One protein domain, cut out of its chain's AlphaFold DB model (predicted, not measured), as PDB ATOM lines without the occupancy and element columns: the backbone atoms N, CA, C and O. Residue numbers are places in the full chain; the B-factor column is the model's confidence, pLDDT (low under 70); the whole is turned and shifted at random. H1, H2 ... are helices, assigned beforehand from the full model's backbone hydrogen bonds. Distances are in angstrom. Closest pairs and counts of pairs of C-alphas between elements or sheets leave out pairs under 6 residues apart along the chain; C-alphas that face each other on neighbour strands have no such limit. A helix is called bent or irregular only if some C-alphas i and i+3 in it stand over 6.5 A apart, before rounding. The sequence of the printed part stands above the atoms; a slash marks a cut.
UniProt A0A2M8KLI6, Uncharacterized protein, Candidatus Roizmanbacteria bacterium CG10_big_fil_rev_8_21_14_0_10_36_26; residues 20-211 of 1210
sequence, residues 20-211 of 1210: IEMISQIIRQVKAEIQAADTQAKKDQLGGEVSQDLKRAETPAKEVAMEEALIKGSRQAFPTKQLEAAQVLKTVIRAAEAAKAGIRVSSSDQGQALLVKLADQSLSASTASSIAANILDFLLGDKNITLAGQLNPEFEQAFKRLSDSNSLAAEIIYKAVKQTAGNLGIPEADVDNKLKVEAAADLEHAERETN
ATOM      1  N   ILE A  20     306.414  99.963 245.391       40.94
ATOM      2  CA  ILE A  20     305.153  99.283 245.021       40.94
ATOM      3  C   ILE A  20     304.537  98.528 246.213       40.94
ATOM      4  O   ILE A  20     303.315  98.506 246.394       40.94
ATOM      5  N   GLU A  21     305.374  97.942 247.070       43.22
ATOM      6  CA  GLU A  21     304.929  97.243 248.279       43.22
ATOM      7  C   GLU A  21     304.379  98.237 249.312       43.22
ATOM      8  O   GLU A  21     303.368  97.964 249.959       43.22
ATOM      9  N   MET A  22     304.989  99.426 249.402       50.34
ATOM     10  CA  MET A  22     304.522 100.525 250.252       50.34
ATOM     11  C   MET A  22     303.119 101.004 249.847       50.34
ATOM     12  O   MET A  22     302.242 101.120 250.704       50.34
ATOM     13  N   ILE A  23     302.866 101.216 248.548       54.72
ATOM     14  CA  ILE A  23     301.544 101.616 248.024       54.72
ATOM     15  C   ILE A  23     300.501 100.523 248.290       54.72
ATOM     16  O   ILE A  23     299.405 100.807 248.773       54.72
ATOM     17  N   SER A  24     300.857  99.259 248.058       58.16
ATOM     18  CA  SER A  24     299.964  98.117 248.293       58.16
ATOM     19  C   SER A  24     299.613  97.945 249.776       58.16
ATOM     20  O   SER A  24     298.465  97.650 250.119       58.16
ATOM     21  N   GLN A  25     300.577  98.157 250.679       62.69
ATOM     22  CA  GLN A  25     300.338  98.167 252.125       62.69
ATOM     23  C   GLN A  25     299.442  99.334 252.545       62.69
ATOM     24  O   GLN A  25     298.516  99.126 253.329       62.69
ATOM     25  N   ILE A  26     299.667 100.531 251.997       59.44
ATOM     26  CA  ILE A  26     298.836 101.716 252.241       59.44
ATOM     27  C   ILE A  26     297.386 101.454 251.819       59.44
ATOM     28  O   ILE A  26     296.480 101.652 252.626       59.44
ATOM     29  N   ILE A  27     297.154 100.940 250.606       63.25
ATOM     30  CA  ILE A  27     295.806 100.633 250.104       63.25
ATOM     31  C   ILE A  27     295.127  99.566 250.974       63.25
ATOM     32  O   ILE A  27     293.952  99.706 251.314       63.25
ATOM     33  N   ARG A  28     295.846  98.515 251.397       69.75
ATOM     34  CA  ARG A  28     295.295  97.483 252.297       69.75
ATOM     35  C   ARG A  28     294.921  98.043 253.673       69.75
ATOM     36  O   ARG A  28     293.856  97.703 254.179       69.75
ATOM     37  N   GLN A  29     295.763  98.897 254.259       71.12
ATOM     38  CA  GLN A  29     295.479  99.563 255.537       71.12
ATOM     39  C   GLN A  29     294.247 100.468 255.427       71.12
ATOM     40  O   GLN A  29     293.330 100.360 256.237       71.12
ATOM     41  N   VAL A  30     294.182 101.288 254.377       68.62
ATOM     42  CA  VAL A  30     293.057 102.193 254.104       68.62
ATOM     43  C   VAL A  30     291.754 101.418 253.884       68.62
ATOM     44  O   VAL A  30     290.731 101.762 254.468       68.62
ATOM     45  N   LYS A  31     291.778 100.328 253.105       74.44
ATOM     46  CA  LYS A  31     290.591  99.482 252.888       74.44
ATOM     47  C   LYS A  31     290.107  98.821 254.181       74.44
ATOM     48  O   LYS A  31     288.899  98.733 254.386       74.44
ATOM     49  N   ALA A  32     291.013  98.403 255.067       76.44
ATOM     50  CA  ALA A  32     290.651  97.858 256.377       76.44
ATOM     51  C   ALA A  32     290.024  98.920 257.303       76.44
ATOM     52  O   ALA A  32     289.028  98.636 257.965       76.44
ATOM     53  N   GLU A  33     290.554 100.150 257.312       74.94
ATOM     54  CA  GLU A  33     289.977 101.282 258.056       74.94
ATOM     55  C   GLU A  33     288.563 101.631 257.561       74.94
ATOM     56  O   GLU A  33     287.646 101.799 258.365       74.94
ATOM     57  N   ILE A  34     288.360 101.667 256.240       77.38
ATOM     58  CA  ILE A  34     287.052 101.923 255.617       77.38
ATOM     59  C   ILE A  34     286.049 100.811 255.955       77.38
ATOM     60  O   ILE A  34     284.892 101.093 256.258       77.38
ATOM     61  N   GLN A  35     286.483  99.545 255.944       77.25
ATOM     62  CA  GLN A  35     285.639  98.406 256.324       77.25
ATOM     63  C   GLN A  35     285.247  98.422 257.810       77.25
ATOM     64  O   GLN A  35     284.179  97.920 258.157       77.25
ATOM     65  N   ALA A  36     286.066  99.016 258.684       74.75
ATOM     66  CA  ALA A  36     285.767  99.159 260.111       74.75
ATOM     67  C   ALA A  36     284.710 100.247 260.417       74.75
ATOM     68  O   ALA A  36     284.099 100.233 261.492       74.75
ATOM     69  N   ALA A  37     284.453 101.169 259.480       76.62
ATOM     70  CA  ALA A  37     283.381 102.161 259.560       76.62
ATOM     71  C   ALA A  37     282.030 101.556 259.118       76.62
ATOM     72  O   ALA A  37     281.474 101.862 258.062       76.62
ATOM     73  N   ASP A  38     281.499 100.668 259.956       77.56
ATOM     74  CA  ASP A  38     280.296  99.852 259.720       77.56
ATOM     75  C   ASP A  38     278.951 100.595 259.849       77.56
ATOM     76  O   ASP A  38     277.912 100.091 259.424       77.56
ATOM     77  N   THR A  39     278.952 101.803 260.411       82.25
ATOM     78  CA  THR A  39     277.751 102.607 260.684       82.25
ATOM     79  C   THR A  39     277.850 103.976 260.026       82.25
ATOM     80  O   THR A  39     278.944 104.513 259.872       82.25
ATOM     81  N   GLN A  40     276.709 104.579 259.673       79.12
ATOM     82  CA  GLN A  40     276.691 105.890 259.012       79.12
ATOM     83  C   GLN A  40     277.396 106.970 259.848       79.12
ATOM     84  O   GLN A  40     278.207 107.709 259.313       79.12
ATOM     85  N   ALA A  41     277.202 106.975 261.174       79.75
ATOM     86  CA  ALA A  41     277.891 107.903 262.072       79.75
ATOM     87  C   ALA A  41     279.426 107.752 262.035       79.75
ATOM     88  O   ALA A  41     280.141 108.750 262.021       79.75
ATOM     89  N   LYS A  42     279.944 106.514 261.966       79.75
ATOM     90  CA  LYS A  42     281.387 106.263 261.811       79.75
ATOM     91  C   LYS A  42     281.891 106.629 260.416       79.75
ATOM     92  O   LYS A  42     283.025 107.072 260.295       79.75
ATOM     93  N   LYS A  43     281.072 106.454 259.374       80.75
ATOM     94  CA  LYS A  43     281.405 106.879 258.005       80.75
ATOM     95  C   LYS A  43     281.473 108.398 257.893       80.75
ATOM     96  O   LYS A  43     282.419 108.901 257.305       80.75
ATOM     97  N   ASP A  44     280.532 109.116 258.500       81.38
ATOM     98  CA  ASP A  44     280.522 110.581 258.520       81.38
ATOM     99  C   ASP A  44     281.708 111.129 259.334       81.38
ATOM    100  O   ASP A  44     282.378 112.067 258.901       81.38
ATOM    101  N   GLN A  45     282.029 110.494 260.470       83.19
ATOM    102  CA  GLN A  45     283.224 110.813 261.255       83.19
ATOM    103  C   GLN A  45     284.513 110.566 260.456       83.19
ATOM    104  O   GLN A  45     285.353 111.459 260.363       83.19
ATOM    105  N   LEU A  46     284.653 109.386 259.840       83.94
ATOM    106  CA  LEU A  46     285.812 109.033 259.018       83.94
ATOM    107  C   LEU A  46     285.948 109.972 257.810       83.94
ATOM    108  O   LEU A  46     287.053 110.394 257.489       83.94
ATOM    109  N   GLY A  47     284.839 110.352 257.171       84.00
ATOM    110  CA  GLY A  47     284.820 111.345 256.094       84.00
ATOM    111  C   GLY A  47     285.340 112.712 256.546       84.00
ATOM    112  O   GLY A  47     286.173 113.308 255.863       84.00
ATOM    113  N   GLY A  48     284.927 113.172 257.733       83.44
ATOM    114  CA  GLY A  48     285.430 114.404 258.348       83.44
ATOM    115  C   GLY A  48     286.921 114.350 258.706       83.44
ATOM    116  O   GLY A  48     287.650 115.304 258.431       83.44
ATOM    117  N   GLU A  49     287.388 113.228 259.262       85.19
ATOM    118  CA  GLU A  49     288.805 112.995 259.583       85.19
ATOM    119  C   GLU A  49     289.673 112.981 258.318       85.19
ATOM    120  O   GLU A  49     290.674 113.692 258.238       85.19
ATOM    121  N   VAL A  50     289.253 112.242 257.288       87.12
ATOM    122  CA  VAL A  50     289.971 112.143 256.009       87.12
ATOM    123  C   VAL A  50     289.999 113.486 255.273       87.12
ATOM    124  O   VAL A  50     291.027 113.840 254.700       87.12
ATOM    125  N   SER A  51     288.913 114.264 255.327       87.38
ATOM    126  CA  SER A  51     288.863 115.620 254.765       87.38
ATOM    127  C   SER A  51     289.842 116.569 255.474       87.38
ATOM    128  O   SER A  51     290.581 117.312 254.822       87.38
ATOM    129  N   GLN A  52     289.931 116.499 256.810       87.12
ATOM    130  CA  GLN A  52     290.918 117.264 257.584       87.12
ATOM    131  C   GLN A  52     292.358 116.848 257.288       87.12
ATOM    132  O   GLN A  52     293.220 117.717 257.150       87.12
ATOM    133  N   ASP A  53     292.632 115.549 257.196       84.75
ATOM    134  CA  ASP A  53     293.967 115.042 256.884       84.75
ATOM    135  C   ASP A  53     294.395 115.474 255.479       84.75
ATOM    136  O   ASP A  53     295.508 115.968 255.294       84.75
ATOM    137  N   LEU A  54     293.483 115.385 254.505       85.19
ATOM    138  CA  LEU A  54     293.714 115.849 253.142       85.19
ATOM    139  C   LEU A  54     294.013 117.356 253.102       85.19
ATOM    140  O   LEU A  54     294.928 117.771 252.398       85.19
ATOM    141  N   LYS A  55     293.333 118.162 253.927       88.12
ATOM    142  CA  LYS A  55     293.622 119.597 254.082       88.12
ATOM    143  C   LYS A  55     294.979 119.867 254.745       88.12
ATOM    144  O   LYS A  55     295.699 120.768 254.330       88.12
ATOM    145  N   ARG A  56     295.376 119.072 255.746       86.00
ATOM    146  CA  ARG A  56     296.704 119.170 256.390       86.00
ATOM    147  C   ARG A  56     297.848 118.759 255.462       86.00
ATOM    148  O   ARG A  56     298.962 119.244 255.637       86.00
ATOM    149  N   ALA A  57     297.579 117.902 254.478       85.25
ATOM    150  CA  ALA A  57     298.562 117.468 253.490       85.25
ATOM    151  C   ALA A  57     298.948 118.566 252.479       85.25
ATOM    152  O   ALA A  57     299.955 118.415 251.793       85.25
ATOM    153  N   GLU A  58     298.218 119.685 252.414       85.94
ATOM    154  CA  GLU A  58     298.487 120.788 251.483       85.94
ATOM    155  C   GLU A  58     299.880 121.410 251.673       85.94
ATOM    156  O   GLU A  58     300.610 121.619 250.704       85.94
ATOM    157  N   THR A  59     300.264 121.711 252.919       84.44
ATOM    158  CA  THR A  59     301.552 122.353 253.220       84.44
ATOM    159  C   THR A  59     302.732 121.430 252.891       84.44
ATOM    160  O   THR A  59     303.583 121.850 252.106       84.44
ATOM    161  N   PRO A  60     302.763 120.162 253.358       83.75
ATOM    162  CA  PRO A  60     303.781 119.200 252.934       83.75
ATOM    163  C   PRO A  60     303.816 118.992 251.414       83.75
ATOM    164  O   PRO A  60     304.893 118.950 250.829       83.75
ATOM    165  N   ALA A  61     302.656 118.927 250.749       85.12
ATOM    166  CA  ALA A  61     302.576 118.754 249.303       85.12
ATOM    167  C   ALA A  61     303.207 119.922 248.533       85.12
ATOM    168  O   ALA A  61     303.963 119.703 247.586       85.12
ATOM    169  N   LYS A  62     302.933 121.166 248.949       84.94
ATOM    170  CA  LYS A  62     303.535 122.372 248.354       84.94
ATOM    171  C   LYS A  62     305.040 122.422 248.567       84.94
ATOM    172  O   LYS A  62     305.770 122.794 247.654       84.94
ATOM    173  N   GLU A  63     305.505 122.029 249.747       81.44
ATOM    174  CA  GLU A  63     306.929 121.967 250.061       81.44
ATOM    175  C   GLU A  63     307.672 120.926 249.214       81.44
ATOM    176  O   GLU A  63     308.737 121.235 248.680       81.44
ATOM    177  N   VAL A  64     307.096 119.731 249.046       80.56
ATOM    178  CA  VAL A  64     307.637 118.673 248.176       80.56
ATOM    179  C   VAL A  64     307.629 119.122 246.714       80.56
ATOM    180  O   VAL A  64     308.645 119.008 246.036       80.56
ATOM    181  N   ALA A  65     306.527 119.702 246.226       76.12
ATOM    182  CA  ALA A  65     306.433 120.189 244.849       76.12
ATOM    183  C   ALA A  65     307.417 121.342 244.559       76.12
ATOM    184  O   ALA A  65     307.987 121.411 243.469       76.12
ATOM    185  N   MET A  66     307.658 122.232 245.531       77.31
ATOM    186  CA  MET A  66     308.672 123.289 245.432       77.31
ATOM    187  C   MET A  66     310.094 122.724 245.408       77.31
ATOM    188  O   MET A  66     310.909 123.179 244.606       77.31
ATOM    189  N   GLU A  67     310.400 121.738 246.256       74.94
ATOM    190  CA  GLU A  67     311.703 121.067 246.262       74.94
ATOM    191  C   GLU A  67     311.934 120.309 244.947       74.94
ATOM    192  O   GLU A  67     312.988 120.460 244.337       74.94
ATOM    193  N   GLU A  68     310.938 119.579 244.436       69.81
ATOM    194  CA  GLU A  68     311.016 118.896 243.138       69.81
ATOM    195  C   GLU A  68     311.235 119.880 241.976       69.81
ATOM    196  O   GLU A  68     312.032 119.610 241.073       69.81
ATOM    197  N   ALA A  69     310.589 121.051 242.008       67.81
ATOM    198  CA  ALA A  69     310.814 122.113 241.027       67.81
ATOM    199  C   ALA A  69     312.230 122.720 241.130       67.81
ATOM    200  O   ALA A  69     312.868 122.977 240.106       67.81
ATOM    201  N   LEU A  70     312.755 122.898 242.349       63.94
ATOM    202  CA  LEU A  70     314.126 123.361 242.608       63.94
ATOM    203  C   LEU A  70     315.182 122.327 242.188       63.94
ATOM    204  O   LEU A  70     316.217 122.705 241.637       63.94
ATOM    205  N   ILE A  71     314.921 121.033 242.395       63.50
ATOM    206  CA  ILE A  71     315.778 119.919 241.963       63.50
ATOM    207  C   ILE A  71     315.795 119.824 240.433       63.50
ATOM    208  O   ILE A  71     316.868 119.711 239.844       63.50
ATOM    209  N   LYS A  72     314.646 119.969 239.754       55.00
ATOM    210  CA  LYS A  72     314.606 120.056 238.279       55.00
ATOM    211  C   LYS A  72     315.441 121.229 237.735       55.00
ATOM    212  O   LYS A  72     315.938 121.145 236.615       55.00
ATOM    213  N   GLY A  73     315.625 122.295 238.522       47.09
ATOM    214  CA  GLY A  73     316.450 123.459 238.179       47.09
ATOM    215  C   GLY A  73     317.917 123.412 238.641       47.09
ATOM    216  O   GLY A  73     318.711 124.230 238.178       47.09
ATOM    217  N   SER A  74     318.315 122.488 239.527       41.59
ATOM    218  CA  SER A  74     319.652 122.473 240.148       41.59
ATOM    219  C   SER A  74     320.267 121.067 240.204       41.59
ATOM    220  O   SER A  74     319.682 120.108 240.690       41.59
ATOM    221  N   ARG A  75     321.502 120.932 239.705       40.22
ATOM    222  CA  ARG A  75     322.169 119.643 239.428       40.22
ATOM    223  C   ARG A  75     322.692 118.872 240.662       40.22
ATOM    224  O   ARG A  75     323.579 118.043 240.479       40.22
ATOM    225  N   GLN A  76     322.241 119.135 241.898       39.75
ATOM    226  CA  GLN A  76     322.965 118.626 243.085       39.75
ATOM    227  C   GLN A  76     322.205 118.279 244.388       39.75
ATOM    228  O   GLN A  76     322.877 118.086 245.397       39.75
ATOM    229  N   ALA A  77     320.880 118.103 244.436       38.75
ATOM    230  CA  ALA A  77     320.215 117.718 245.699       38.75
ATOM    231  C   ALA A  77     319.566 116.318 245.670       38.75
ATOM    232  O   ALA A  77     318.822 115.984 244.751       38.75
ATOM    233  N   PHE A  78     319.841 115.509 246.705       42.94
ATOM    234  CA  PHE A  78     319.019 114.348 247.079       42.94
ATOM    235  C   PHE A  78     317.700 114.851 247.700       42.94
ATOM    236  O   PHE A  78     317.753 115.836 248.437       42.94
ATOM    237  N   PRO A  79     316.543 114.199 247.459       53.84
ATOM    238  CA  PRO A  79     315.275 114.660 248.016       53.84
ATOM    239  C   PRO A  79     315.291 114.516 249.539       53.84
ATOM    240  O   PRO A  79     315.378 113.403 250.059       53.84
ATOM    241  N   THR A  80     315.215 115.637 250.257       55.91
ATOM    242  CA  THR A  80     315.214 115.648 251.728       55.91
ATOM    243  C   THR A  80     313.831 115.386 252.321       55.91
ATOM    244  O   THR A  80     313.748 114.984 253.479       55.91
ATOM    245  N   LYS A  81     312.760 115.516 251.521       71.19
ATOM    246  CA  LYS A  81     311.360 115.388 251.967       71.19
ATOM    247  C   LYS A  81     310.626 114.118 251.516       71.19
ATOM    248  O   LYS A  81     309.430 114.131 251.219       71.19
ATOM    249  N   GLN A  82     311.334 112.987 251.429       68.69
ATOM    250  CA  GLN A  82     310.725 111.709 251.014       68.69
ATOM    251  C   GLN A  82     309.627 111.220 251.976       68.69
ATOM    252  O   GLN A  82     308.659 110.597 251.538       68.69
ATOM    253  N   LEU A  83     309.759 111.504 253.276       69.75
ATOM    254  CA  LEU A  83     308.772 111.113 254.287       69.75
ATOM    255  C   LEU A  83     307.469 111.903 254.124       69.75
ATOM    256  O   LEU A  83     306.385 111.322 254.162       69.75
ATOM    257  N   GLU A  84     307.571 113.203 253.876       77.38
ATOM    258  CA  GLU A  84     306.459 114.107 253.609       77.38
ATOM    259  C   GLU A  84     305.741 113.710 252.313       77.38
ATOM    260  O   GLU A  84     304.515 113.595 252.298       77.38
ATOM    261  N   ALA A  85     306.488 113.389 251.251       72.06
ATOM    262  CA  ALA A  85     305.922 112.928 249.982       72.06
ATOM    263  C   ALA A  85     305.141 111.605 250.140       72.06
ATOM    264  O   ALA A  85     304.056 111.434 249.578       72.06
ATOM    265  N   ALA A  86     305.654 110.677 250.955       72.94
ATOM    266  CA  ALA A  86     304.969 109.428 251.275       72.94
ATOM    267  C   ALA A  86     303.702 109.639 252.126       72.94
ATOM    268  O   ALA A  86     302.694 108.956 251.924       72.94
ATOM    269  N   GLN A  87     303.721 110.596 253.060       80.44
ATOM    270  CA  GLN A  87     302.546 110.963 253.859       80.44
ATOM    271  C   GLN A  87     301.445 111.592 252.999       80.44
ATOM    272  O   GLN A  87     300.271 111.239 253.150       80.44
ATOM    273  N   VAL A  88     301.811 112.469 252.061       81.62
ATOM    274  CA  VAL A  88     300.858 113.056 251.110       81.62
ATOM    275  C   VAL A  88     300.248 111.968 250.228       81.62
ATOM    276  O   VAL A  88     299.026 111.901 250.111       81.62
ATOM    277  N   LEU A  89     301.065 111.052 249.695       81.19
ATOM    278  CA  LEU A  89     300.584 109.909 248.912       81.19
ATOM    279  C   LEU A  89     299.554 109.074 249.673       81.19
ATOM    280  O   LEU A  89     298.467 108.808 249.159       81.19
ATOM    281  N   LYS A  90     299.872 108.703 250.919       82.50
ATOM    282  CA  LYS A  90     298.957 107.951 251.782       82.50
ATOM    283  C   LYS A  90     297.631 108.684 251.965       82.50
ATOM    284  O   LYS A  90     296.576 108.060 251.894       82.50
ATOM    285  N   THR A  91     297.683 109.993 252.177       85.31
ATOM    286  CA  THR A  91     296.501 110.813 252.454       85.31
ATOM    287  C   THR A  91     295.607 110.974 251.222       85.31
ATOM    288  O   THR A  91     294.392 110.819 251.326       85.31
ATOM    289  N   VAL A  92     296.194 111.203 250.043       85.19
ATOM    290  CA  VAL A  92     295.445 111.316 248.779       85.19
ATOM    291  C   VAL A  92     294.797 109.978 248.405       85.19
ATOM    292  O   VAL A  92     293.616 109.954 248.062       85.19
ATOM    293  N   ILE A  93     295.517 108.858 248.550       83.00
ATOM    294  CA  ILE A  93     294.953 107.511 248.341       83.00
ATOM    295  C   ILE A  93     293.811 107.247 249.327       83.00
ATOM    296  O   ILE A  93     292.754 106.759 248.931       83.00
ATOM    297  N   ARG A  94     293.991 107.603 250.607       84.94
ATOM    298  CA  ARG A  94     292.965 107.446 251.648       84.94
ATOM    299  C   ARG A  94     291.691 108.219 251.320       84.94
ATOM    300  O   ARG A  94     290.604 107.667 251.463       84.94
ATOM    301  N   ALA A  95     291.818 109.452 250.832       86.00
ATOM    302  CA  ALA A  95     290.688 110.263 250.391       86.00
ATOM    303  C   ALA A  95     289.970 109.685 249.166       86.00
ATOM    304  O   ALA A  95     288.740 109.617 249.153       86.00
ATOM    305  N   ALA A  96     290.723 109.237 248.162       86.94
ATOM    306  CA  ALA A  96     290.167 108.670 246.940       86.94
ATOM    307  C   ALA A  96     289.425 107.342 247.207       86.94
ATOM    308  O   ALA A  96     288.277 107.172 246.795       86.94
ATOM    309  N   GLU A  97     290.030 106.423 247.964       85.00
ATOM    310  CA  GLU A  97     289.417 105.133 248.324       85.00
ATOM    311  C   GLU A  97     288.202 105.305 249.252       85.00
ATOM    312  O   GLU A  97     287.192 104.621 249.074       85.00
ATOM    313  N   ALA A  98     288.239 106.252 250.201       83.19
ATOM    314  CA  ALA A  98     287.074 106.582 251.027       83.19
ATOM    315  C   ALA A  98     285.915 107.113 250.167       83.19
ATOM    316  O   ALA A  98     284.777 106.656 250.313       83.19
ATOM    317  N   ALA A  99     286.209 108.002 249.213       85.56
ATOM    318  CA  ALA A  99     285.219 108.508 248.270       85.56
ATOM    319  C   ALA A  99     284.617 107.389 247.405       85.56
ATOM    320  O   ALA A  99     283.394 107.318 247.259       85.56
ATOM    321  N   LYS A 100     285.451 106.471 246.895       85.75
ATOM    322  CA  LYS A 100     285.030 105.290 246.118       85.75
ATOM    323  C   LYS A 100     284.151 104.331 246.924       85.75
ATOM    324  O   LYS A 100     283.220 103.747 246.375       85.75
ATOM    325  N   ALA A 101     284.388 104.213 248.229       81.19
ATOM    326  CA  ALA A 101     283.560 103.431 249.147       81.19
ATOM    327  C   ALA A 101     282.234 104.119 249.547       81.19
ATOM    328  O   ALA A 101     281.495 103.598 250.388       81.19
ATOM    329  N   GLY A 102     281.924 105.281 248.963       81.44
ATOM    330  CA  GLY A 102     280.699 106.036 249.228       81.44
ATOM    331  C   GLY A 102     280.744 106.884 250.502       81.44
ATOM    332  O   GLY A 102     279.697 107.332 250.962       81.44
ATOM    333  N   ILE A 103     281.927 107.107 251.088       86.88
ATOM    334  CA  ILE A 103     282.109 108.026 252.217       86.88
ATOM    335  C   ILE A 103     282.291 109.443 251.664       86.88
ATOM    336  O   ILE A 103     283.106 109.676 250.768       86.88
ATOM    337  N   ARG A 104     281.530 110.409 252.189       88.38
ATOM    338  CA  ARG A 104     281.624 111.807 251.756       88.38
ATOM    339  C   ARG A 104     282.892 112.444 252.332       88.38
ATOM    340  O   ARG A 104     283.009 112.591 253.543       88.38
ATOM    341  N   VAL A 105     283.827 112.804 251.454       88.31
ATOM    342  CA  VAL A 105     285.109 113.459 251.792       88.31
ATOM    343  C   VAL A 105     285.111 114.911 251.311       88.31
ATOM    344  O   VAL A 105     285.653 115.793 251.979       88.31
ATOM    345  N   SER A 106     284.475 115.160 250.165       89.12
ATOM    346  CA  SER A 106     284.321 116.487 249.580       89.12
ATOM    347  C   SER A 106     283.010 117.139 250.011       89.12
ATOM    348  O   SER A 106     281.964 116.487 250.130       89.12
ATOM    349  N   SER A 107     283.046 118.454 250.207       87.25
ATOM    350  CA  SER A 107     281.842 119.246 250.455       87.25
ATOM    351  C   SER A 107     280.985 119.397 249.189       87.25
ATOM    352  O   SER A 107     279.757 119.459 249.298       87.25
ATOM    353  N   SER A 108     281.589 119.337 247.994       88.38
ATOM    354  CA  SER A 108     280.900 119.446 246.705       88.38
ATOM    355  C   SER A 108     280.769 118.095 245.995       88.38
ATOM    356  O   SER A 108     281.649 117.236 246.063       88.38
ATOM    357  N   ASP A 109     279.674 117.908 245.256       85.31
ATOM    358  CA  ASP A 109     279.450 116.676 244.487       85.31
ATOM    359  C   ASP A 109     280.452 116.554 243.319       85.31
ATOM    360  O   ASP A 109     280.828 115.451 242.924       85.31
ATOM    361  N   GLN A 110     280.952 117.691 242.821       87.31
ATOM    362  CA  GLN A 110     281.989 117.767 241.787       87.31
ATOM    363  C   GLN A 110     283.342 117.253 242.298       87.31
ATOM    364  O   GLN A 110     283.967 116.409 241.654       87.31
ATOM    365  N   GLY A 111     283.775 117.720 243.474       86.44
ATOM    366  CA  GLY A 111     285.010 117.259 244.109       86.44
ATOM    367  C   GLY A 111     284.912 115.798 244.543       86.44
ATOM    368  O   GLY A 111     285.852 115.026 244.347       86.44
ATOM    369  N   GLN A 112     283.739 115.376 245.032       90.44
ATOM    370  CA  GLN A 112     283.471 113.981 245.379       90.44
ATOM    371  C   GLN A 112     283.582 113.065 244.149       90.44
ATOM    372  O   GLN A 112     284.231 112.022 244.222       90.44
ATOM    373  N   ALA A 113     282.993 113.451 243.012       86.44
ATOM    374  CA  ALA A 113     283.072 112.678 241.773       86.44
ATOM    375  C   ALA A 113     284.514 112.562 241.248       86.44
ATOM    376  O   ALA A 113     284.917 111.491 240.788       86.44
ATOM    377  N   LEU A 114     285.302 113.636 241.358       87.69
ATOM    378  CA  LEU A 114     286.702 113.636 240.943       87.69
ATOM    379  C   LEU A 114     287.561 112.715 241.828       87.69
ATOM    380  O   LEU A 114     288.354 111.934 241.303       87.69
ATOM    381  N   LEU A 115     287.360 112.730 243.153       88.38
ATOM    382  CA  LEU A 115     288.038 111.819 244.088       88.38
ATOM    383  C   LEU A 115     287.728 110.342 243.803       88.38
ATOM    384  O   LEU A 115     288.635 109.512 243.847       88.38
ATOM    385  N   VAL A 116     286.478 110.014 243.459       88.00
ATOM    386  CA  VAL A 116     286.089 108.646 243.071       88.00
ATOM    387  C   VAL A 116     286.877 108.180 241.848       88.00
ATOM    388  O   VAL A 116     287.359 107.053 241.835       88.00
ATOM    389  N   LYS A 117     287.051 109.037 240.834       86.44
ATOM    390  CA  LYS A 117     287.830 108.677 239.640       86.44
ATOM    391  C   LYS A 117     289.327 108.630 239.881       86.44
ATOM    392  O   LYS A 117     290.000 107.812 239.264       86.44
ATOM    393  N   LEU A 118     289.848 109.442 240.796       84.38
ATOM    394  CA  LEU A 118     291.252 109.360 241.196       84.38
ATOM    395  C   LEU A 118     291.600 108.024 241.862       84.38
ATOM    396  O   LEU A 118     292.731 107.572 241.728       84.38
ATOM    397  N   ALA A 119     290.640 107.360 242.510       81.25
ATOM    398  CA  ALA A 119     290.846 106.034 243.099       81.25
ATOM    399  C   ALA A 119     291.054 104.924 242.054       81.25
ATOM    400  O   ALA A 119     291.524 103.841 242.393       81.25
ATOM    401  N   ASP A 120     290.696 105.178 240.792       77.75
ATOM    402  CA  ASP A 120     290.922 104.260 239.672       77.75
ATOM    403  C   ASP A 120     292.273 104.520 238.969       77.75
ATOM    404  O   ASP A 120     292.599 103.845 237.993       77.75
ATOM    405  N   GLN A 121     293.059 105.497 239.438       75.88
ATOM    406  CA  GLN A 121     294.330 105.915 238.838       75.88
ATOM    407  C   GLN A 121     295.521 105.533 239.730       75.88
ATOM    408  O   GLN A 121     295.445 105.585 240.956       75.88
ATOM    409  N   SER A 122     296.656 105.181 239.116       67.38
ATOM    410  CA  SER A 122     297.897 104.905 239.853       67.38
ATOM    411  C   SER A 122     298.598 106.211 240.230       67.38
ATOM    412  O   SER A 122     298.917 107.027 239.362       67.38
ATOM    413  N   LEU A 123     298.841 106.416 241.526       73.38
ATOM    414  CA  LEU A 123     299.484 107.617 242.059       73.38
ATOM    415  C   LEU A 123     300.874 107.292 242.618       73.38
ATOM    416  O   LEU A 123     301.046 106.345 243.384       73.38
ATOM    417  N   SER A 124     301.861 108.115 242.268       75.44
ATOM    418  CA  SER A 124     303.184 108.139 242.889       75.44
ATOM    419  C   SER A 124     303.256 109.264 243.922       75.44
ATOM    420  O   SER A 124     302.407 110.156 243.948       75.44
ATOM    421  N   ALA A 125     304.289 109.265 244.767       74.81
ATOM    422  CA  ALA A 125     304.466 110.320 245.767       74.81
ATOM    423  C   ALA A 125     304.580 111.720 245.135       74.81
ATOM    424  O   ALA A 125     303.983 112.674 245.636       74.81
ATOM    425  N   SER A 126     305.259 111.819 243.987       74.31
ATOM    426  CA  SER A 126     305.383 113.063 243.219       74.31
ATOM    427  C   SER A 126     304.046 113.490 242.598       74.31
ATOM    428  O   SER A 126     303.668 114.661 242.706       74.31
ATOM    429  N   THR A 127     303.271 112.567 242.005       79.56
ATOM    430  CA  THR A 127     301.969 112.945 241.426       79.56
ATOM    431  C   THR A 127     300.939 113.302 242.486       79.56
ATOM    432  O   THR A 127     300.258 114.312 242.331       79.56
ATOM    433  N   ALA A 128     300.861 112.555 243.590       81.81
ATOM    434  CA  ALA A 128     299.970 112.878 244.701       81.81
ATOM    435  C   ALA A 128     300.305 114.242 245.323       81.81
ATOM    436  O   ALA A 128     299.400 115.042 245.559       81.81
ATOM    437  N   SER A 129     301.595 114.544 245.517       83.94
ATOM    438  CA  SER A 129     302.043 115.847 246.025       83.94
ATOM    439  C   SER A 129     301.735 116.978 245.052       83.94
ATOM    440  O   SER A 129     301.242 118.025 245.457       83.94
ATOM    441  N   SER A 130     301.917 116.757 243.752       82.88
ATOM    442  CA  SER A 130     301.604 117.765 242.734       82.88
ATOM    443  C   SER A 130     300.096 118.046 242.643       82.88
ATOM    444  O   SER A 130     299.693 119.209 242.563       82.88
ATOM    445  N   ILE A 131     299.257 117.004 242.719       87.62
ATOM    446  CA  ILE A 131     297.789 117.125 242.755       87.62
ATOM    447  C   ILE A 131     297.350 117.874 244.017       87.62
ATOM    448  O   ILE A 131     296.597 118.842 243.920       87.62
ATOM    449  N   ALA A 132     297.847 117.477 245.191       87.06
ATOM    450  CA  ALA A 132     297.509 118.122 246.458       87.06
ATOM    451  C   ALA A 132     298.066 119.555 246.574       87.06
ATOM    452  O   ALA A 132     297.477 120.394 247.244       87.06
ATOM    453  N   ALA A 133     299.162 119.889 245.894       87.69
ATOM    454  CA  ALA A 133     299.690 121.251 245.896       87.69
ATOM    455  C   ALA A 133     298.857 122.220 245.038       87.69
ATOM    456  O   ALA A 133     298.809 123.413 245.344       87.69
ATOM    457  N   ASN A 134     298.228 121.725 243.961       89.62
ATOM    458  CA  ASN A 134     297.623 122.578 242.930       89.62
ATOM    459  C   ASN A 134     296.094 122.472 242.824       89.62
ATOM    460  O   ASN A 134     295.459 123.459 242.467       89.62
ATOM    461  N   ILE A 135     295.491 121.310 243.105       91.69
ATOM    462  CA  ILE A 135     294.069 121.021 242.809       91.69
ATOM    463  C   ILE A 135     293.253 120.663 244.071       91.69
ATOM    464  O   ILE A 135     292.041 120.470 244.007       91.69
ATOM    465  N   LEU A 136     293.875 120.651 245.252       89.88
ATOM    466  CA  LEU A 136     293.246 120.239 246.514       89.88
ATOM    467  C   LEU A 136     291.938 120.963 246.858       89.88
ATOM    468  O   LEU A 136     290.975 120.304 247.239       89.88
ATOM    469  N   ASP A 137     291.883 122.285 246.675       86.94
ATOM    470  CA  ASP A 137     290.683 123.097 246.942       86.94
ATOM    471  C   ASP A 137     289.458 122.592 246.160       86.94
ATOM    472  O   ASP A 137     288.327 122.643 246.641       86.94
ATOM    473  N   PHE A 138     289.682 122.072 244.953       90.56
ATOM    474  CA  PHE A 138     288.633 121.521 244.098       90.56
ATOM    475  C   PHE A 138     288.262 120.086 244.497       90.56
ATOM    476  O   PHE A 138     287.103 119.699 244.374       90.56
ATOM    477  N   LEU A 139     289.215 119.311 245.030       89.19
ATOM    478  CA  LEU A 139     288.959 117.976 245.585       89.19
ATOM    479  C   LEU A 139     288.156 118.047 246.891       89.19
ATOM    480  O   LEU A 139     287.223 117.270 247.079       89.19
ATOM    481  N   LEU A 140     288.464 119.007 247.767       88.44
ATOM    482  CA  LEU A 140     287.730 119.254 249.018       88.44
ATOM    483  C   LEU A 140     286.367 119.928 248.796       88.44
ATOM    484  O   LEU A 140     285.511 119.902 249.685       88.44
ATOM    485  N   GLY A 141     286.141 120.492 247.607       83.38
ATOM    486  CA  GLY A 141     284.920 121.216 247.264       83.38
ATOM    487  C   GLY A 141     284.873 122.646 247.808       83.38
ATOM    488  O   GLY A 141     283.830 123.289 247.721       83.38
ATOM    489  N   ASP A 142     286.002 123.153 248.313       86.31
ATOM    490  CA  ASP A 142     286.188 124.554 248.711       86.31
ATOM    491  C   ASP A 142     286.091 125.488 247.479       86.31
ATOM    492  O   ASP A 142     285.728 126.660 247.601       86.31
ATOM    493  N   LYS A 143     286.363 124.957 246.275       88.69
ATOM    494  CA  LYS A 143     286.125 125.599 244.970       88.69
ATOM    495  C   LYS A 143     285.394 124.659 244.009       88.69
ATOM    496  O   LYS A 143     285.583 123.445 244.037       88.69
ATOM    497  N   ASN A 144     284.596 125.233 243.108       86.19
ATOM    498  CA  ASN A 144     283.883 124.473 242.077       86.19
ATOM    499  C   ASN A 144     284.753 124.251 240.837       86.19
ATOM    500  O   ASN A 144     285.462 125.159 240.399       86.19
ATOM    501  N   ILE A 145     284.655 123.059 240.245       84.50
ATOM    502  CA  ILE A 145     285.347 122.686 239.002       84.50
ATOM    503  C   ILE A 145     284.646 123.333 237.802       84.50
ATOM    504  O   ILE A 145     285.299 123.722 236.833       84.50
ATOM    505  N   THR A 146     283.322 123.496 237.876       83.38
ATOM    506  CA  THR A 146     282.522 124.108 236.810       83.38
ATOM    507  C   THR A 146     281.709 125.299 237.305       83.38
ATOM    508  O   THR A 146     281.289 125.366 238.462       83.38
ATOM    509  N   LEU A 147     281.494 126.262 236.410       78.56
ATOM    510  CA  LEU A 147     280.674 127.450 236.620       78.56
ATOM    511  C   LEU A 147     279.757 127.611 235.402       78.56
ATOM    512  O   LEU A 147     280.233 127.696 234.275       78.56
ATOM    513  N   ALA A 148     278.439 127.624 235.623       74.94
ATOM    514  CA  ALA A 148     277.432 127.780 234.562       74.94
ATOM    515  C   ALA A 148     277.583 126.804 233.366       74.94
ATOM    516  O   ALA A 148     277.357 127.183 232.219       74.94
ATOM    517  N   GLY A 149     277.959 125.544 233.625       71.75
ATOM    518  CA  GLY A 149     278.107 124.513 232.586       71.75
ATOM    519  C   GLY A 149     279.392 124.611 231.754       71.75
ATOM    520  O   GLY A 149     279.507 123.951 230.724       71.75
ATOM    521  N   GLN A 150     280.355 125.430 232.188       80.56
ATOM    522  CA  GLN A 150     281.699 125.538 231.616       80.56
ATOM    523  C   GLN A 150     282.762 125.283 232.689       80.56
ATOM    524  O   GLN A 150     282.484 125.380 233.887       80.56
ATOM    525  N   LEU A 151     283.986 124.958 232.266       83.31
ATOM    526  CA  LEU A 151     285.126 124.860 233.178       83.31
ATOM    527  C   LEU A 151     285.361 126.197 233.892       83.31
ATOM    528  O   LEU A 151     285.325 127.265 233.282       83.31
ATOM    529  N   ASN A 152     285.576 126.130 235.205       87.38
ATOM    530  CA  ASN A 152     285.904 127.303 236.000       87.38
ATOM    531  C   ASN A 152     287.296 127.820 235.578       87.38
ATOM    532  O   ASN A 152     288.259 127.053 235.654       87.38
ATOM    533  N   PRO A 153     287.455 129.105 235.208       85.69
ATOM    534  CA  PRO A 153     288.762 129.672 234.871       85.69
ATOM    535  C   PRO A 153     289.825 129.494 235.969       85.69
ATOM    536  O   PRO A 153     291.011 129.350 235.670       85.69
ATOM    537  N   GLU A 154     289.427 129.465 237.246       86.44
ATOM    538  CA  GLU A 154     290.348 129.188 238.356       86.44
ATOM    539  C   GLU A 154     290.854 127.740 238.342       86.44
ATOM    540  O   GLU A 154     292.018 127.490 238.661       86.44
ATOM    541  N   PHE A 155     290.002 126.794 237.936       89.62
ATOM    542  CA  PHE A 155     290.384 125.396 237.755       89.62
ATOM    543  C   PHE A 155     291.321 125.237 236.556       89.62
ATOM    544  O   PHE A 155     292.333 124.554 236.664       89.62
ATOM    545  N   GLU A 156     291.049 125.927 235.445       88.62
ATOM    546  CA  GLU A 156     291.929 125.937 234.268       88.62
ATOM    547  C   GLU A 156     293.332 126.466 234.617       88.62
ATOM    548  O   GLU A 156     294.343 125.881 234.227       88.62
ATOM    549  N   GLN A 157     293.423 127.535 235.418       88.31
ATOM    550  CA  GLN A 157     294.712 128.056 235.883       88.31
ATOM    551  C   GLN A 157     295.433 127.097 236.838       88.31
ATOM    552  O   GLN A 157     296.651 126.940 236.736       88.31
ATOM    553  N   ALA A 158     294.708 126.465 237.764       87.06
ATOM    554  CA  ALA A 158     295.267 125.466 238.671       87.06
ATOM    555  C   ALA A 158     295.778 124.232 237.907       87.06
ATOM    556  O   ALA A 158     296.884 123.753 238.162       87.06
ATOM    557  N   PHE A 159     295.017 123.777 236.914       89.81
ATOM    558  CA  PHE A 159     295.398 122.695 236.018       89.81
ATOM    559  C   PHE A 159     296.620 123.057 235.172       89.81
ATOM    560  O   PHE A 159     297.527 122.244 235.030       89.81
ATOM    561  N   LYS A 160     296.709 124.296 234.674       86.44
ATOM    562  CA  LYS A 160     297.894 124.763 233.947       86.44
ATOM    563  C   LYS A 160     299.152 124.725 234.819       86.44
ATOM    564  O   LYS A 160     300.165 124.189 234.389       86.44
ATOM    565  N   ARG A 161     299.077 125.191 236.073       84.81
ATOM    566  CA  ARG A 161     300.200 125.083 237.031       84.81
ATOM    567  C   ARG A 161     300.573 123.629 237.318       84.81
ATOM    568  O   ARG A 161     301.757 123.316 237.444       84.81
ATOM    569  N   LEU A 162     299.583 122.738 237.395       85.75
ATOM    570  CA  LEU A 162     299.822 121.304 237.521       85.75
ATOM    571  C   LEU A 162     300.535 120.747 236.281       85.75
ATOM    572  O   LEU A 162     301.521 120.042 236.430       85.75
ATOM    573  N   SER A 163     300.091 121.107 235.077       83.44
ATOM    574  CA  SER A 163     300.704 120.688 233.811       83.44
ATOM    575  C   SER A 163     302.146 121.177 233.674       83.44
ATOM    576  O   SER A 163     303.019 120.403 233.283       83.44
ATOM    577  N   ASP A 164     302.411 122.432 234.044       78.75
ATOM    578  CA  ASP A 164     303.745 123.037 233.971       78.75
ATOM    579  C   ASP A 164     304.726 122.399 234.976       78.75
ATOM    580  O   ASP A 164     305.926 122.306 234.713       78.75
ATOM    581  N   SER A 165     304.233 121.932 236.131       71.00
ATOM    582  CA  SER A 165     305.062 121.331 237.191       71.00
ATOM    583  C   SER A 165     305.203 119.805 237.074       71.00
ATOM    584  O   SER A 165     306.299 119.258 237.272       71.00
ATOM    585  N   ASN A 166     304.120 119.109 236.724       76.31
ATOM    586  CA  ASN A 166     304.030 117.655 236.643       76.31
ATOM    587  C   ASN A 166     302.990 117.209 235.594       76.31
ATOM    588  O   ASN A 166     301.805 117.027 235.888       76.31
ATOM    589  N   SER A 167     303.461 116.966 234.369       77.38
ATOM    590  CA  SER A 167     302.621 116.545 233.240       77.38
ATOM    591  C   SER A 167     301.888 115.219 233.475       77.38
ATOM    592  O   SER A 167     300.749 115.076 233.038       77.38
ATOM    593  N   LEU A 168     302.487 114.271 234.212       70.50
ATOM    594  CA  LEU A 168     301.850 112.991 234.551       70.50
ATOM    595  C   LEU A 168     300.650 113.199 235.488       70.50
ATOM    596  O   LEU A 168     299.588 112.613 235.298       70.50
ATOM    597  N   ALA A 169     300.807 114.061 236.494       79.25
ATOM    598  CA  ALA A 169     299.732 114.413 237.413       79.25
ATOM    599  C   ALA A 169     298.590 115.163 236.706       79.25
ATOM    600  O   ALA A 169     297.418 114.918 236.997       79.25
ATOM    601  N   ALA A 170     298.925 116.043 235.758       83.44
ATOM    602  CA  ALA A 170     297.942 116.733 234.928       83.44
ATOM    603  C   ALA A 170     297.162 115.760 234.036       83.44
ATOM    604  O   ALA A 170     295.940 115.851 233.978       83.44
ATOM    605  N   GLU A 171     297.826 114.776 233.427       80.06
ATOM    606  CA  GLU A 171     297.161 113.752 232.612       80.06
ATOM    607  C   GLU A 171     296.180 112.903 233.437       80.06
ATOM    608  O   GLU A 171     295.058 112.638 233.005       80.06
ATOM    609  N   ILE A 172     296.563 112.527 234.661       82.00
ATOM    610  CA  ILE A 172     295.692 111.798 235.595       82.00
ATOM    611  C   ILE A 172     294.428 112.609 235.908       82.00
ATOM    612  O   ILE A 172     293.318 112.071 235.876       82.00
ATOM    613  N   ILE A 173     294.577 113.911 236.173       88.31
ATOM    614  CA  ILE A 173     293.440 114.798 236.441       88.31
ATOM    615  C   ILE A 173     292.601 115.019 235.181       88.31
ATOM    616  O   ILE A 173     291.377 114.983 235.271       88.31
ATOM    617  N   TYR A 174     293.216 115.184 234.010       86.56
ATOM    618  CA  TYR A 174     292.508 115.303 232.735       86.56
ATOM    619  C   TYR A 174     291.656 114.060 232.457       86.56
ATOM    620  O   TYR A 174     290.453 114.191 232.227       86.56
ATOM    621  N   LYS A 175     292.231 112.853 232.572       83.50
ATOM    622  CA  LYS A 175     291.500 111.582 232.424       83.50
ATOM    623  C   LYS A 175     290.342 111.488 233.426       83.50
ATOM    624  O   LYS A 175     289.231 111.128 233.036       83.50
ATOM    625  N   ALA A 176     290.561 111.861 234.688       83.44
ATOM    626  CA  ALA A 176     289.527 111.827 235.723       83.44
ATOM    627  C   ALA A 176     288.392 112.849 235.479       83.44
ATOM    628  O   ALA A 176     287.212 112.509 235.598       83.44
ATOM    629  N   VAL A 177     288.716 114.082 235.074       85.94
ATOM    630  CA  VAL A 177     287.735 115.121 234.706       85.94
ATOM    631  C   VAL A 177     286.957 114.712 233.457       85.94
ATOM    632  O   VAL A 177     285.733 114.805 233.443       85.94
ATOM    633  N   LYS A 178     287.632 114.176 232.435       84.00
ATOM    634  CA  LYS A 178     286.991 113.677 231.213       84.00
ATOM    635  C   LYS A 178     285.994 112.558 231.511       84.00
ATOM    636  O   LYS A 178     284.848 112.628 231.085       84.00
ATOM    637  N   GLN A 179     286.379 111.584 232.334       81.31
ATOM    638  CA  GLN A 179     285.495 110.490 232.757       81.31
ATOM    639  C   GLN A 179     284.328 110.934 233.655       81.31
ATOM    640  O   GLN A 179     283.393 110.158 233.863       81.31
ATOM    641  N   THR A 180     284.375 112.146 234.213       80.19
ATOM    642  CA  THR A 180     283.292 112.732 235.016       80.19
ATOM    643  C   THR A 180     282.587 113.895 234.324       80.19
ATOM    644  O   THR A 180     281.693 114.479 234.930       80.19
ATOM    645  N   ALA A 181     282.902 114.202 233.060       78.69
ATOM    646  CA  ALA A 181     282.396 115.381 232.351       78.69
ATOM    647  C   ALA A 181     280.857 115.482 232.387       78.69
ATOM    648  O   ALA A 181     280.308 116.546 232.676       78.69
ATOM    649  N   GLY A 182     280.166 114.344 232.230       72.75
ATOM    650  CA  GLY A 182     278.706 114.249 232.356       72.75
ATOM    651  C   GLY A 182     278.161 114.584 233.753       72.75
ATOM    652  O   GLY A 182     277.125 115.232 233.858       72.75
ATOM    653  N   ASN A 183     278.877 114.220 234.823       76.00
ATOM    654  CA  ASN A 183     278.520 114.560 236.211       76.00
ATOM    655  C   ASN A 183     278.905 116.002 236.579       76.00
ATOM    656  O   ASN A 183     278.323 116.592 237.484       76.00
ATOM    657  N   LEU A 184     279.891 116.567 235.881       76.62
ATOM    658  CA  LEU A 184     280.359 117.942 236.051       76.62
ATOM    659  C   LEU A 184     279.534 118.958 235.238       76.62
ATOM    660  O   LEU A 184     279.670 120.166 235.452       76.62
ATOM    661  N   GLY A 185     278.662 118.485 234.339       74.25
ATOM    662  CA  GLY A 185     277.793 119.322 233.511       74.25
ATOM    663  C   GLY A 185     278.533 120.065 232.395       74.25
ATOM    664  O   GLY A 185     278.096 121.149 232.013       74.25
ATOM    665  N   ILE A 186     279.644 119.508 231.897       81.81
ATOM    666  CA  ILE A 186     280.488 120.093 230.842       81.81
ATOM    667  C   ILE A 186     280.582 119.157 229.626       81.81
ATOM    668  O   ILE A 186     280.683 117.941 229.799       81.81
ATOM    669  N   PRO A 187     280.576 119.683 228.385       81.12
ATOM    670  CA  PRO A 187     280.836 118.874 227.198       81.12
ATOM    671  C   PRO A 187     282.264 118.316 227.217       81.12
ATOM    672  O   PRO A 187     283.215 119.063 227.441       81.12
ATOM    673  N   GLU A 188     282.442 117.031 226.894       78.75
ATOM    674  CA  GLU A 188     283.778 116.409 226.782       78.75
ATOM    675  C   GLU A 188     284.700 117.158 225.806       78.75
ATOM    676  O   GLU A 188     285.902 117.256 226.037       78.75
ATOM    677  N   ALA A 189     284.136 117.760 224.754       78.00
ATOM    678  CA  ALA A 189     284.884 118.586 223.811       78.00
ATOM    679  C   ALA A 189     285.505 119.839 224.461       78.00
ATOM    680  O   ALA A 189     286.581 120.267 224.055       78.00
ATOM    681  N   ASP A 190     284.857 120.426 225.475       79.44
ATOM    682  CA  ASP A 190     285.396 121.589 226.199       79.44
ATOM    683  C   ASP A 190     286.541 121.168 227.140       79.44
ATOM    684  O   ASP A 190     287.534 121.878 227.278       79.44
ATOM    685  N   VAL A 191     286.460 119.954 227.703       81.56
ATOM    686  CA  VAL A 191     287.552 119.322 228.467       81.56
ATOM    687  C   VAL A 191     288.762 119.049 227.568       81.56
ATOM    688  O   VAL A 191     289.886 119.402 227.925       81.56
ATOM    689  N   ASP A 192     288.542 118.483 226.379       81.62
ATOM    690  CA  ASP A 192     289.602 118.182 225.409       81.62
ATOM    691  C   ASP A 192     290.283 119.438 224.852       81.62
ATOM    692  O   ASP A 192     291.483 119.419 224.592       81.62
ATOM    693  N   ASN A 193     289.551 120.538 224.683       80.88
ATOM    694  CA  ASN A 193     290.128 121.782 224.175       80.88
ATOM    695  C   ASN A 193     290.970 122.525 225.219       80.88
ATOM    696  O   ASN A 193     291.914 123.220 224.849       80.88
ATOM    697  N   LYS A 194     290.623 122.416 226.507       81.06
ATOM    698  CA  LYS A 194     291.207 123.267 227.558       81.06
ATOM    699  C   LYS A 194     292.149 122.553 228.521       81.06
ATOM    700  O   LYS A 194     292.979 123.216 229.137       81.06
ATOM    701  N   LEU A 195     292.026 121.234 228.669       83.06
ATOM    702  CA  LEU A 195     292.771 120.450 229.663       83.06
ATOM    703  C   LEU A 195     293.635 119.338 229.044       83.06
ATOM    704  O   LEU A 195     294.235 118.553 229.771       83.06
ATOM    705  N   LYS A 196     293.726 119.252 227.714       80.50
ATOM    706  CA  LYS A 196     294.558 118.253 227.032       80.50
ATOM    707  C   LYS A 196     296.043 118.617 227.116       80.50
ATOM    708  O   LYS A 196     296.432 119.740 226.803       80.50
ATOM    709  N   VAL A 197     296.878 117.657 227.511       73.00
ATOM    710  CA  VAL A 197     298.326 117.847 227.700       73.00
ATOM    711  C   VAL A 197     299.080 117.460 226.413       73.00
ATOM    712  O   VAL A 197     299.012 116.318 225.967       73.00
ATOM    713  N   GLU A 198     299.814 118.393 225.790       55.94
ATOM    714  CA  GLU A 198     300.494 118.180 224.487       55.94
ATOM    715  C   GLU A 198     301.656 117.161 224.523       55.94
ATOM    716  O   GLU A 198     301.983 116.570 223.496       55.94
ATOM    717  N   ALA A 199     302.232 116.867 225.696       50.66
ATOM    718  CA  ALA A 199     303.277 115.841 225.865       50.66
ATOM    719  C   ALA A 199     302.785 114.392 225.612       50.66
ATOM    720  O   ALA A 199     303.573 113.446 225.636       50.66
ATOM    721  N   ALA A 200     301.485 114.213 225.363       42.53
ATOM    722  CA  ALA A 200     300.837 112.925 225.160       42.53
ATOM    723  C   ALA A 200     301.179 112.231 223.830       42.53
ATOM    724  O   ALA A 200     300.928 111.041 223.723       42.53
ATOM    725  N   ALA A 201     301.781 112.889 222.830       36.72
ATOM    726  CA  ALA A 201     302.173 112.184 221.600       36.72
ATOM    727  C   ALA A 201     303.358 111.224 221.832       36.72
ATOM    728  O   ALA A 201     303.338 110.092 221.351       36.72
ATOM    729  N   ASP A 202     304.340 111.636 222.639       35.62
ATOM    730  CA  ASP A 202     305.498 110.804 222.990       35.62
ATOM    731  C   ASP A 202     305.160 109.793 224.101       35.62
ATOM    732  O   ASP A 202     305.717 108.695 224.140       35.62
ATOM    733  N   LEU A 203     304.193 110.123 224.968       37.72
ATOM    734  CA  LEU A 203     303.668 109.234 226.010       37.72
ATOM    735  C   LEU A 203     302.637 108.220 225.490       37.72
ATOM    736  O   LEU A 203     302.668 107.091 225.953       37.72
ATOM    737  N   GLU A 204     301.794 108.537 224.499       35.34
ATOM    738  CA  GLU A 204     300.953 107.538 223.811       35.34
ATOM    739  C   GLU A 204     301.802 106.605 222.945       35.34
ATOM    740  O   GLU A 204     301.478 105.424 222.835       35.34
ATOM    741  N   HIS A 205     302.900 107.090 222.351       33.50
ATOM    742  CA  HIS A 205     303.856 106.205 221.681       33.50
ATOM    743  C   HIS A 205     304.592 105.314 222.690       33.50
ATOM    744  O   HIS A 205     304.825 104.140 222.404       33.50
ATOM    745  N   ALA A 206     304.887 105.829 223.890       32.28
ATOM    746  CA  ALA A 206     305.431 105.038 224.983       32.28
ATOM    747  C   ALA A 206     304.401 104.052 225.559       32.28
ATOM    748  O   ALA A 206     304.761 102.905 225.734       32.28
ATOM    749  N   GLU A 207     303.134 104.411 225.789       34.00
ATOM    750  CA  GLU A 207     302.077 103.527 226.326       34.00
ATOM    751  C   GLU A 207     301.581 102.494 225.299       34.00
ATOM    752  O   GLU A 207     301.193 101.392 225.675       34.00
ATOM    753  N   ARG A 208     301.634 102.792 223.992       35.38
ATOM    754  CA  ARG A 208     301.336 101.797 222.942       35.38
ATOM    755  C   ARG A 208     302.503 100.843 222.671       35.38
ATOM    756  O   ARG A 208     302.270  99.749 222.167       35.38
ATOM    757  N   GLU A 209     303.735 101.220 223.021       33.25
ATOM    758  CA  GLU A 209     304.913 100.333 222.966       33.25
ATOM    759  C   GLU A 209     305.242  99.663 224.314       33.25
ATOM    760  O   GLU A 209     305.867  98.600 224.339       33.25
ATOM    761  N   THR A 210     304.794 100.228 225.438       37.47
ATOM    762  CA  THR A 210     304.930  99.649 226.778       37.47
ATOM    763  C   THR A 210     303.637  98.938 227.148       37.47
ATOM    764  O   THR A 210     302.661  99.536 227.585       37.47
ATOM    765  N   ASN A 211     303.648  97.614 226.984       41.12
ATOM    766  CA  ASN A 211     302.713  96.688 227.625       41.12
ATOM    767  C   ASN A 211     302.730  96.889 229.156       41.12
ATOM    768  O   ASN A 211     303.348  96.101 229.876       41.12
TER     769      ASN A 211
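This is residues 20 to 211 of the 1210 residues of an uncharacterized protein of Candidatus Roizmanbacteria bacterium CG10_big_fil_rev_8_21_14_0_10_36_26 (UniProt A0A2M8KLI6). A body of crossed helices in three tiers: at one end the long H4 with H1, H2 and H3 packed round it, in the middle the shorter H5, H6 and H7, and at the other end the hairpin of H8 and H9 with H10 packed on H9. Residues 204 to 211, of which 204 to 209 belong to H11, stick out from this body. The printed part has 192 residues with eleven named helices, H1 to H11 in order along the chain, and no named strand; the class is all helix. It is compact, with a radius of gyration of the C-alphas of 16.6 A and spans of 48 by 43 by 34 A.

H1, residues 20 to 36, touches the hub, H4, residues 82 to 100, at a steep tilt of 43 degrees, the same way; the closest C-alphas, of Val 30 and Arg 94, are 5.8 A apart. H2, residues 40 to 56, touches H4 with residues 47 to 54 alone, closest at the C-alphas of Leu 54 and Thr 91, 5.8 A, at a shallow tilt of 33 degrees, only just short of steep, opposite ways. H3, residues 58 to 73, touches H4 with residues 60 to 64 alone, closest at the C-alphas of Pro 60 and Glu 84, 5.8 A. H5, residues 109 to 118, touches H4, closest at the C-alphas of Val 116 and Lys 100, 4.7 A. H6, residues 125 to 134, is only just about perpendicular to H4, at 72 degrees, and touches it, closest at the C-alphas of Ala 125 and Leu 89, 5.0 A. H7, residues 136 to 140, touches H5, closest at the C-alphas of Leu 139 and Gly 111, 4.3 A. H8, residues 153 to 165, and H9, residues 167 to 184, form a hairpin at a shallow tilt of 27 degrees, closest at the C-alphas of Ser 163 and Ala 170, 5.0 A. H9 touches H5, closest at the C-alphas of Ala 176 and Lys 117, 5.3 A. H10, residues 188 to 194, forms a hairpin with H9, closest at the C-alphas of Glu 188 and Ala 181, 5.8 A. H11, residues 200 to 209, touches no helix. Every O i to N i+4 pair is within hydrogen-bond range in H1 to H8, H10 and H11; in H9 it is 12 of 14.

H1 begins at C-alpha 20, (305.153, 99.283, 245.021), and is 24.6 A long; H2 is 24.2 A, H3 22.5 A and H4 26.9 A. H9, 22.5 A long, is irregular: C-alphas 179 and 182 are 7.8 A apart. H11 ends at C-alpha 209, (304.913, 100.333, 222.966).

The C-alphas farthest apart, of Thr 39 and Arg 75, are 52.1 A apart. The printed part has no cut. The link from H7 to H8, 12 residues, is long. The mean pLDDT of the printed part is 75.7; residues 20 to 28, 68 to 80 and 198 to 211 are among those under 70.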